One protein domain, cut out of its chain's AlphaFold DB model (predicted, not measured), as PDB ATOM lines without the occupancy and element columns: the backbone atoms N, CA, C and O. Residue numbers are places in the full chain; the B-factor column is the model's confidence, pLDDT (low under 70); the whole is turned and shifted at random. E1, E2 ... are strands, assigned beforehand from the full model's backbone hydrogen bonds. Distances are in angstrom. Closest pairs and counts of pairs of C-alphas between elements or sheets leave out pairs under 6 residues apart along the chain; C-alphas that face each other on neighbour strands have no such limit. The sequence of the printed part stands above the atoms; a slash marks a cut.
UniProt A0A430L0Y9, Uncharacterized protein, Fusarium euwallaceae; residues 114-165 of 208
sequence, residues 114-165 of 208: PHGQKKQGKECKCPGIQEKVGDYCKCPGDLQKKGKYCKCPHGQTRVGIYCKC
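Overview. This is residues 114 to 165 of the 208 residues of an uncharacterized protein of Fusarium euwallaceae (UniProt A0A430L0Y9). Four small two-stranded hairpins are strung one after another along a rod, E1 and E2 at one end, then E3 and E4, then E5 and E6, with E7 and E8 at the other end. Each hairpin is its own little sheet, joined to the next by five residues, and no larger sheet gathers them into one core. The printed part has 52 residues with no named helix and eight named strands, E1 to E8 in order along the chain; each sheet is antiparallel, and the class is all strand, though under half of the residues, 24 of 52, are in named strands. The whole is only just loose, close to compact, with a radius of gyration of the C-alphas of 12.0 A and spans of 40 by 17 by 17 A.

Arrangement. E5, residues 144 to 146, and E6, residues 149 to 151, form an antiparallel hairpin, their directions at 132 degrees; N 144 and O 151 are 2.8 A apart, within hydrogen-bond range. E4, residues 136 to 138, comes closest to E5 at the C-alphas of Lys 138 and Lys 145, 7.3 A apart. E4 makes an antiparallel hairpin with E3, residues 131 to 133, at 132 degrees, with N 133 and O 136 at 2.8 A. The closest C-alphas of E3 and E2, residues 123 to 125, are those of Lys 132 and Lys 125, 7.5 A apart. E2 forms a hairpin with E1, residues 118 to 120, antiparallel at 132 degrees, with N 118 and O 125 at 2.8 A. Beyond E6, the closest C-alphas of E6 and E7, residues 157 to 159, are those of Lys 151 and Arg 158, 7.5 A apart. E7 and E8, residues 162 to 164, are an antiparallel hairpin at 137 degrees, with N 164 and O 157 at 2.9 A. E2 and E4 are only just apart, at 8.4 A; E1 and E8 are apart.

Along the chain. E1 begins at C-alpha 118, (-56.808, 32.737, -11.780). From first to last C-alpha E1 and E3 measure 6.3 A, E2, E4, E5 and E6 6.4 A, E7 6.6 A and E8 6.7 A. E5 begins at C-alpha 144, (-41.022, 33.197, -1.468), and E8 ends at C-alpha 164, (-29.750, 39.808, -1.937).

Size, cuts and confidence. The two C-alphas farthest apart are those of Lys 122 and Cys 165, at 40.5 A. The printed part runs from 114 to 165 without a cut, and each link between successive strands is tight. The mean pLDDT of the printed part is 89.5, and no printed residue is under 70.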
ATOM      1  N   PRO A 114     -57.090  25.409 -11.453       91.00
ATOM      2  CA  PRO A 114     -56.380  24.663 -10.432       91.00
ATOM      3  C   PRO A 114     -55.501  25.558  -9.547       91.00
ATOM      4  O   PRO A 114     -55.009  26.611  -9.950       91.00
ATOM      5  N   HIS A 115     -55.344  25.117  -8.299       85.50
ATOM      6  CA  HIS A 115     -54.385  25.563  -7.281       85.50
ATOM      7  C   HIS A 115     -53.745  26.955  -7.454       85.50
ATOM      8  O   HIS A 115     -52.575  27.111  -7.807       85.50
ATOM      9  N   GLY A 116     -54.492  27.994  -7.075       83.50
ATOM     10  CA  GLY A 116     -53.976  29.363  -6.972       83.50
ATOM     11  C   GLY A 116     -53.805  30.088  -8.308       83.50
ATOM     12  O   GLY A 116     -53.452  31.271  -8.297       83.50
ATOM     13  N   GLN A 117     -54.093  29.425  -9.431       91.94
ATOM     14  CA  GLN A 117     -54.276  30.078 -10.721       91.94
ATOM     15  C   GLN A 117     -55.583  30.875 -10.722       91.94
ATOM     16  O   GLN A 117     -56.533  30.585  -9.990       91.94
ATOM     17  N   LYS A 118     -55.630  31.905 -11.561       89.88
ATOM     18  CA  LYS A 118     -56.808  32.737 -11.780       89.88
ATOM     19  C   LYS A 118     -57.261  32.628 -13.219       89.88
ATOM     20  O   LYS A 118     -56.437  32.551 -14.129       89.88
ATOM     21  N   LYS A 119     -58.575  32.684 -13.398       90.31
ATOM     22  CA  LYS A 119     -59.192  32.704 -14.714       90.31
ATOM     23  C   LYS A 119     -58.890  34.038 -15.402       90.31
ATOM     24  O   LYS A 119     -59.164  35.097 -14.840       90.31
ATOM     25  N   GLN A 120     -58.310  33.975 -16.593       88.00
ATOM     26  CA  GLN A 120     -58.155  35.092 -17.520       88.00
ATOM     27  C   GLN A 120     -58.747  34.662 -18.863       88.00
ATOM     28  O   GLN A 120     -58.137  33.900 -19.611       88.00
ATOM     29  N   GLY A 121     -59.978  35.096 -19.141       87.00
ATOM     30  CA  GLY A 121     -60.749  34.571 -20.269       87.00
ATOM     31  C   GLY A 121     -61.040  33.079 -20.086       87.00
ATOM     32  O   GLY A 121     -61.615  32.682 -19.074       87.00
ATOM     33  N   LYS A 122     -60.632  32.254 -21.055       85.88
ATOM     34  CA  LYS A 122     -60.751  30.786 -21.002       85.88
ATOM     35  C   LYS A 122     -59.525  30.094 -20.395       85.88
ATOM     36  O   LYS A 122     -59.553  28.888 -20.184       85.88
ATOM     37  N   GLU A 123     -58.468  30.842 -20.095       88.56
ATOM     38  CA  GLU A 123     -57.202  30.293 -19.619       88.56
ATOM     39  C   GLU A 123     -57.040  30.462 -18.109       88.56
ATOM     40  O   GLU A 123     -57.557  31.400 -17.494       88.56
ATOM     41  N   CYS A 124     -56.243  29.578 -17.515       92.06
ATOM     42  CA  CYS A 124     -55.799  29.691 -16.133       92.06
ATOM     43  C   CYS A 124     -54.357  30.181 -16.081       92.06
ATOM     44  O   CYS A 124     -53.462  29.563 -16.654       92.06
ATOM     45  N   LYS A 125     -54.136  31.300 -15.385       92.12
ATOM     46  CA  LYS A 125     -52.816  31.928 -15.261       92.12
ATOM     47  C   LYS A 125     -52.414  32.117 -13.816       92.12
ATOM     48  O   LYS A 125     -53.237  32.417 -12.947       92.12
ATOM     49  N   CYS A 126     -51.121  31.976 -13.565       92.31
ATOM     50  CA  CYS A 126     -50.555  32.276 -12.266       92.31
ATOM     51  C   CYS A 126     -50.548  33.788 -12.005       92.31
ATOM     52  O   CYS A 126     -50.331  34.580 -12.921       92.31
ATOM     53  N   PRO A 127     -50.842  34.226 -10.769       89.88
ATOM     54  CA  PRO A 127     -50.923  35.643 -10.459       89.88
ATOM     55  C   PRO A 127     -49.535  36.291 -10.374       89.88
ATOM     56  O   PRO A 127     -48.619  35.772  -9.735       89.88
ATOM     57  N   GLY A 128     -49.418  37.498 -10.931       89.06
ATOM     58  CA  GLY A 128     -48.197  38.299 -10.862       89.06
ATOM     59  C   GLY A 128     -47.049  37.657 -11.639       89.06
ATOM     60  O   GLY A 128     -47.230  37.247 -12.775       89.06
ATOM     61  N   ILE A 129     -45.877  37.580 -11.010       90.50
ATOM     62  CA  ILE A 129     -44.667  36.980 -11.595       90.50
ATOM     63  C   ILE A 129     -44.530  35.477 -11.311       90.50
ATOM     64  O   ILE A 129     -43.453  34.924 -11.482       90.50
ATOM     65  N   GLN A 130     -45.563  34.837 -10.757       93.06
ATOM     66  CA  GLN A 130     -45.514  33.401 -10.486       93.06
ATOM     67  C   GLN A 130     -45.508  32.619 -11.796       93.06
ATOM     68  O   GLN A 130     -46.240  32.951 -12.726       93.06
ATOM     69  N   GLU A 131     -44.742  31.540 -11.822       91.25
ATOM     70  CA  GLU A 131     -44.655  30.619 -12.946       91.25
ATOM     71  C   GLU A 131     -45.513  29.384 -12.679       91.25
ATOM     72  O   GLU A 131     -45.678  28.944 -11.532       91.25
ATOM     73  N   LYS A 132     -46.081  28.834 -13.753       90.88
ATOM     74  CA  LYS A 132     -46.864  27.602 -13.699       90.88
ATOM     75  C   LYS A 132     -45.913  26.407 -13.687       90.88
ATOM     76  O   LYS A 132     -45.140  26.221 -14.619       90.88
ATOM     77  N   VAL A 133     -46.001  25.593 -12.641       89.88
ATOM     78  CA  VAL A 133     -45.264  24.336 -12.485       89.88
ATOM     79  C   VAL A 133     -46.295  23.233 -12.264       89.88
ATOM     80  O   VAL A 133     -46.860  23.106 -11.175       89.88
ATOM     81  N   GLY A 134     -46.595  22.481 -13.327       88.38
ATOM     82  CA  GLY A 134     -47.750  21.581 -13.360       88.38
ATOM     83  C   GLY A 134     -49.050  22.362 -13.152       88.38
ATOM     84  O   GLY A 134     -49.306  23.349 -13.842       88.38
ATOM     85  N   ASP A 135     -49.839  21.965 -12.156       87.75
ATOM     86  CA  ASP A 135     -51.089  22.642 -11.789       87.75
ATOM     87  C   ASP A 135     -50.924  23.751 -10.741       87.75
ATOM     88  O   ASP A 135     -51.894  24.429 -10.387       87.75
ATOM     89  N   TYR A 136     -49.700  23.988 -10.270       89.81
ATOM     90  CA  TYR A 136     -49.410  24.925  -9.191       89.81
ATOM     91  C   TYR A 136     -48.704  26.183  -9.686       89.81
ATOM     92  O   TYR A 136     -47.959  26.176 -10.663       89.81
ATOM     93  N   CYS A 137     -48.888  27.271  -8.940       92.06
ATOM     94  CA  CYS A 137     -48.142  28.509  -9.131       92.06
ATOM     95  C   CYS A 137     -47.018  28.646  -8.109       92.06
ATOM     96  O   CYS A 137     -47.281  28.705  -6.895       92.06
ATOM     97  N   LYS A 138     -45.786  28.756  -8.614       93.56
ATOM     98  CA  LYS A 138     -44.560  28.903  -7.827       93.56
ATOM     99  C   LYS A 138     -43.908  30.257  -8.100       93.56
ATOM    100  O   LYS A 138     -44.016  30.809  -9.189       93.56
ATOM    101  N   CYS A 139     -43.252  30.818  -7.091       94.12
ATOM    102  CA  CYS A 139     -42.431  32.006  -7.285       94.12
ATOM    103  C   CYS A 139     -41.107  31.633  -7.972       94.12
ATOM    104  O   CYS A 139     -40.510  30.627  -7.581       94.12
ATOM    105  N   PRO A 140     -40.658  32.410  -8.970       93.31
ATOM    106  CA  PRO A 140     -39.388  32.168  -9.639       93.31
ATOM    107  C   PRO A 140     -38.204  32.529  -8.735       93.31
ATOM    108  O   PRO A 140     -38.337  33.335  -7.810       93.31
ATOM    109  N   GLY A 141     -37.036  31.965  -9.047       90.94
ATOM    110  CA  GLY A 141     -35.793  32.223  -8.317       90.94
ATOM    111  C   GLY A 141     -35.872  31.815  -6.843       90.94
ATOM    112  O   GLY A 141     -36.395  30.752  -6.511       90.94
ATOM    113  N   ASP A 142     -35.347  32.662  -5.958       89.62
ATOM    114  CA  ASP A 142     -35.369  32.479  -4.499       89.62
ATOM    115  C   ASP A 142     -36.430  33.351  -3.801       89.62
ATOM    116  O   ASP A 142     -36.422  33.527  -2.579       89.62
ATOM    117  N   LEU A 143     -37.388  33.870  -4.573       92.75
ATOM    118  CA  LEU A 143     -38.553  34.553  -4.034       92.75
ATOM    119  C   LEU A 143     -39.486  33.560  -3.340       92.75
ATOM    120  O   LEU A 143     -39.783  32.479  -3.846       92.75
ATOM    121  N   GLN A 144     -40.051  33.981  -2.215       90.44
ATOM    122  CA  GLN A 144     -41.022  33.197  -1.468       90.44
ATOM    123  C   GLN A 144     -42.445  33.712  -1.681       90.44
ATOM    124  O   GLN A 144     -42.702  34.915  -1.830       90.44
ATOM    125  N   LYS A 145     -43.399  32.779  -1.672       89.94
ATOM    126  CA  LYS A 145     -44.820  33.085  -1.815       89.94
ATOM    127  C   LYS A 145     -45.352  33.689  -0.516       89.94
ATOM    128  O   LYS A 145     -45.437  33.016   0.505       89.94
ATOM    129  N   LYS A 146     -45.775  34.953  -0.570       87.44
ATOM    130  CA  LYS A 146     -46.568  35.614   0.476       87.44
ATOM    131  C   LYS A 146     -47.948  35.958  -0.072       87.44
ATOM    132  O   LYS A 146     -48.140  36.968  -0.755       87.44
ATOM    133  N   GLY A 147     -48.913  35.084   0.211       83.81
ATOM    134  CA  GLY A 147     -50.262  35.162  -0.345       83.81
ATOM    135  C   GLY A 147     -50.243  35.032  -1.871       83.81
ATOM    136  O   GLY A 147     -49.777  34.032  -2.415       83.81
ATOM    137  N   LYS A 148     -50.734  36.063  -2.571       80.19
ATOM    138  CA  LYS A 148     -50.745  36.126  -4.045       80.19
ATOM    139  C   LYS A 148     -49.475  36.732  -4.661       80.19
ATOM    140  O   LYS A 148     -49.410  36.864  -5.878       80.19
ATOM    141  N   TYR A 149     -48.492  37.115  -3.848       86.44
ATOM    142  CA  TYR A 149     -47.288  37.820  -4.292       86.44
ATOM    143  C   TYR A 149     -46.016  37.019  -4.009       86.44
ATOM    144  O   TYR A 149     -45.977  36.205  -3.089       86.44
ATOM    145  N   CYS A 150     -44.968  37.308  -4.776       92.50
ATOM    146  CA  CYS A 150     -43.621  36.783  -4.569       92.50
ATOM    147  C   CYS A 150     -42.736  37.880  -3.985       92.50
ATOM    148  O   CYS A 150     -42.643  38.967  -4.561       92.50
ATOM    149  N   LYS A 151     -42.127  37.614  -2.830       92.62
ATOM    150  CA  LYS A 151     -41.291  38.571  -2.100       92.62
ATOM    151  C   LYS A 151     -40.022  37.898  -1.603       92.62
ATOM    152  O   LYS A 151     -40.009  36.693  -1.374       92.62
ATOM    153  N   CYS A 152     -38.984  38.697  -1.400       91.94
ATOM    154  CA  CYS A 152     -37.771  38.205  -0.774       91.94
ATOM    155  C   CYS A 152     -37.990  37.901   0.713       91.94
ATOM    156  O   CYS A 152     -38.743  38.626   1.379       91.94
ATOM    157  N   PRO A 153     -37.372  36.830   1.234       88.88
ATOM    158  CA  PRO A 153     -37.433  36.516   2.651       88.88
ATOM    159  C   PRO A 153     -36.612  37.506   3.496       88.88
ATOM    160  O   PRO A 153     -35.692  38.156   3.012       88.88
ATOM    161  N   HIS A 154     -37.014  37.642   4.761       82.62
ATOM    162  CA  HIS A 154     -36.360  38.361   5.868       82.62
ATOM    163  C   HIS A 154     -35.224  39.344   5.517       82.62
ATOM    164  O   HIS A 154     -34.047  38.988   5.518       82.62
ATOM    165  N   GLY A 155     -35.574  40.620   5.319       78.69
ATOM    166  CA  GLY A 155     -34.599  41.716   5.214       78.69
ATOM    167  C   GLY A 155     -33.759  41.723   3.934       78.69
ATOM    168  O   GLY A 155     -32.888  42.576   3.795       78.69
ATOM    169  N   GLN A 156     -34.015  40.804   2.999       89.56
ATOM    170  CA  GLN A 156     -33.386  40.797   1.684       89.56
ATOM    171  C   GLN A 156     -34.079  41.783   0.741       89.56
ATOM    172  O   GLN A 156     -35.301  41.964   0.774       89.56
ATOM    173  N   THR A 157     -33.297  42.381  -0.149       88.25
ATOM    174  CA  THR A 157     -33.779  43.237  -1.231       88.25
ATOM    175  C   THR A 157     -33.857  42.453  -2.535       88.25
ATOM    176  O   THR A 157     -33.064  41.551  -2.810       88.25
ATOM    177  N   ARG A 158     -34.868  42.776  -3.344       90.44
ATOM    178  CA  ARG A 158     -35.129  42.089  -4.607       90.44
ATOM    179  C   ARG A 158     -34.290  42.690  -5.730       90.44
ATOM    180  O   ARG A 158     -34.388  43.883  -5.995       90.44
ATOM    181  N   VAL A 159     -33.549  41.841  -6.435       89.31
ATOM    182  CA  VAL A 159     -32.803  42.169  -7.653       89.31
ATOM    183  C   VAL A 159     -33.237  41.196  -8.753       89.31
ATOM    184  O   VAL A 159     -32.769  40.062  -8.833       89.31
ATOM    185  N   GLY A 160     -34.190  41.619  -9.589       89.62
ATOM    186  CA  GLY A 160     -34.798  40.751 -10.604       89.62
ATOM    187  C   GLY A 160     -35.656  39.645  -9.979       89.62
ATOM    188  O   GLY A 160     -36.634  39.937  -9.285       89.62
ATOM    189  N   ILE A 161     -35.312  38.381 -10.235       91.25
ATOM    190  CA  ILE A 161     -35.919  37.200  -9.583       91.25
ATOM    191  C   ILE A 161     -35.102  36.695  -8.387       91.25
ATOM    192  O   ILE A 161     -35.476  35.694  -7.784       91.25
ATOM    193  N   TYR A 162     -34.003  37.379  -8.060       90.88
ATOM    194  CA  TYR A 162     -33.091  37.000  -6.991       90.88
ATOM    195  C   TYR A 162     -33.232  37.914  -5.775       90.88
ATOM    196  O   TYR A 162     -33.580  39.094  -5.898       90.88
ATOM    197  N   CYS A 163     -32.896  37.392  -4.604       91.44
ATOM    198  CA  CYS A 163     -32.878  38.109  -3.345       91.44
ATOM    199  C   CYS A 163     -31.446  38.255  -2.835       91.44
ATOM    200  O   CYS A 163     -30.662  37.305  -2.816       91.44
ATOM    201  N   LYS A 164     -31.084  39.480  -2.445       91.31
ATOM    202  CA  LYS A 164     -29.750  39.808  -1.937       91.31
ATOM    203  C   LYS A 164     -29.835  40.411  -0.550       91.31
ATOM    204  O   LYS A 164     -30.765  41.148  -0.229       91.31
ATOM    205  N   CYS A 165     -28.832  40.115   0.262       90.06
ATOM    206  CA  CYS A 165     -28.680  40.759   1.552       90.06
ATOM    207  C   CYS A 165     -28.081  42.166   1.394       90.06
ATOM    208  O   CYS A 165     -27.194  42.363   0.559       90.06
TER     209      CYS A 165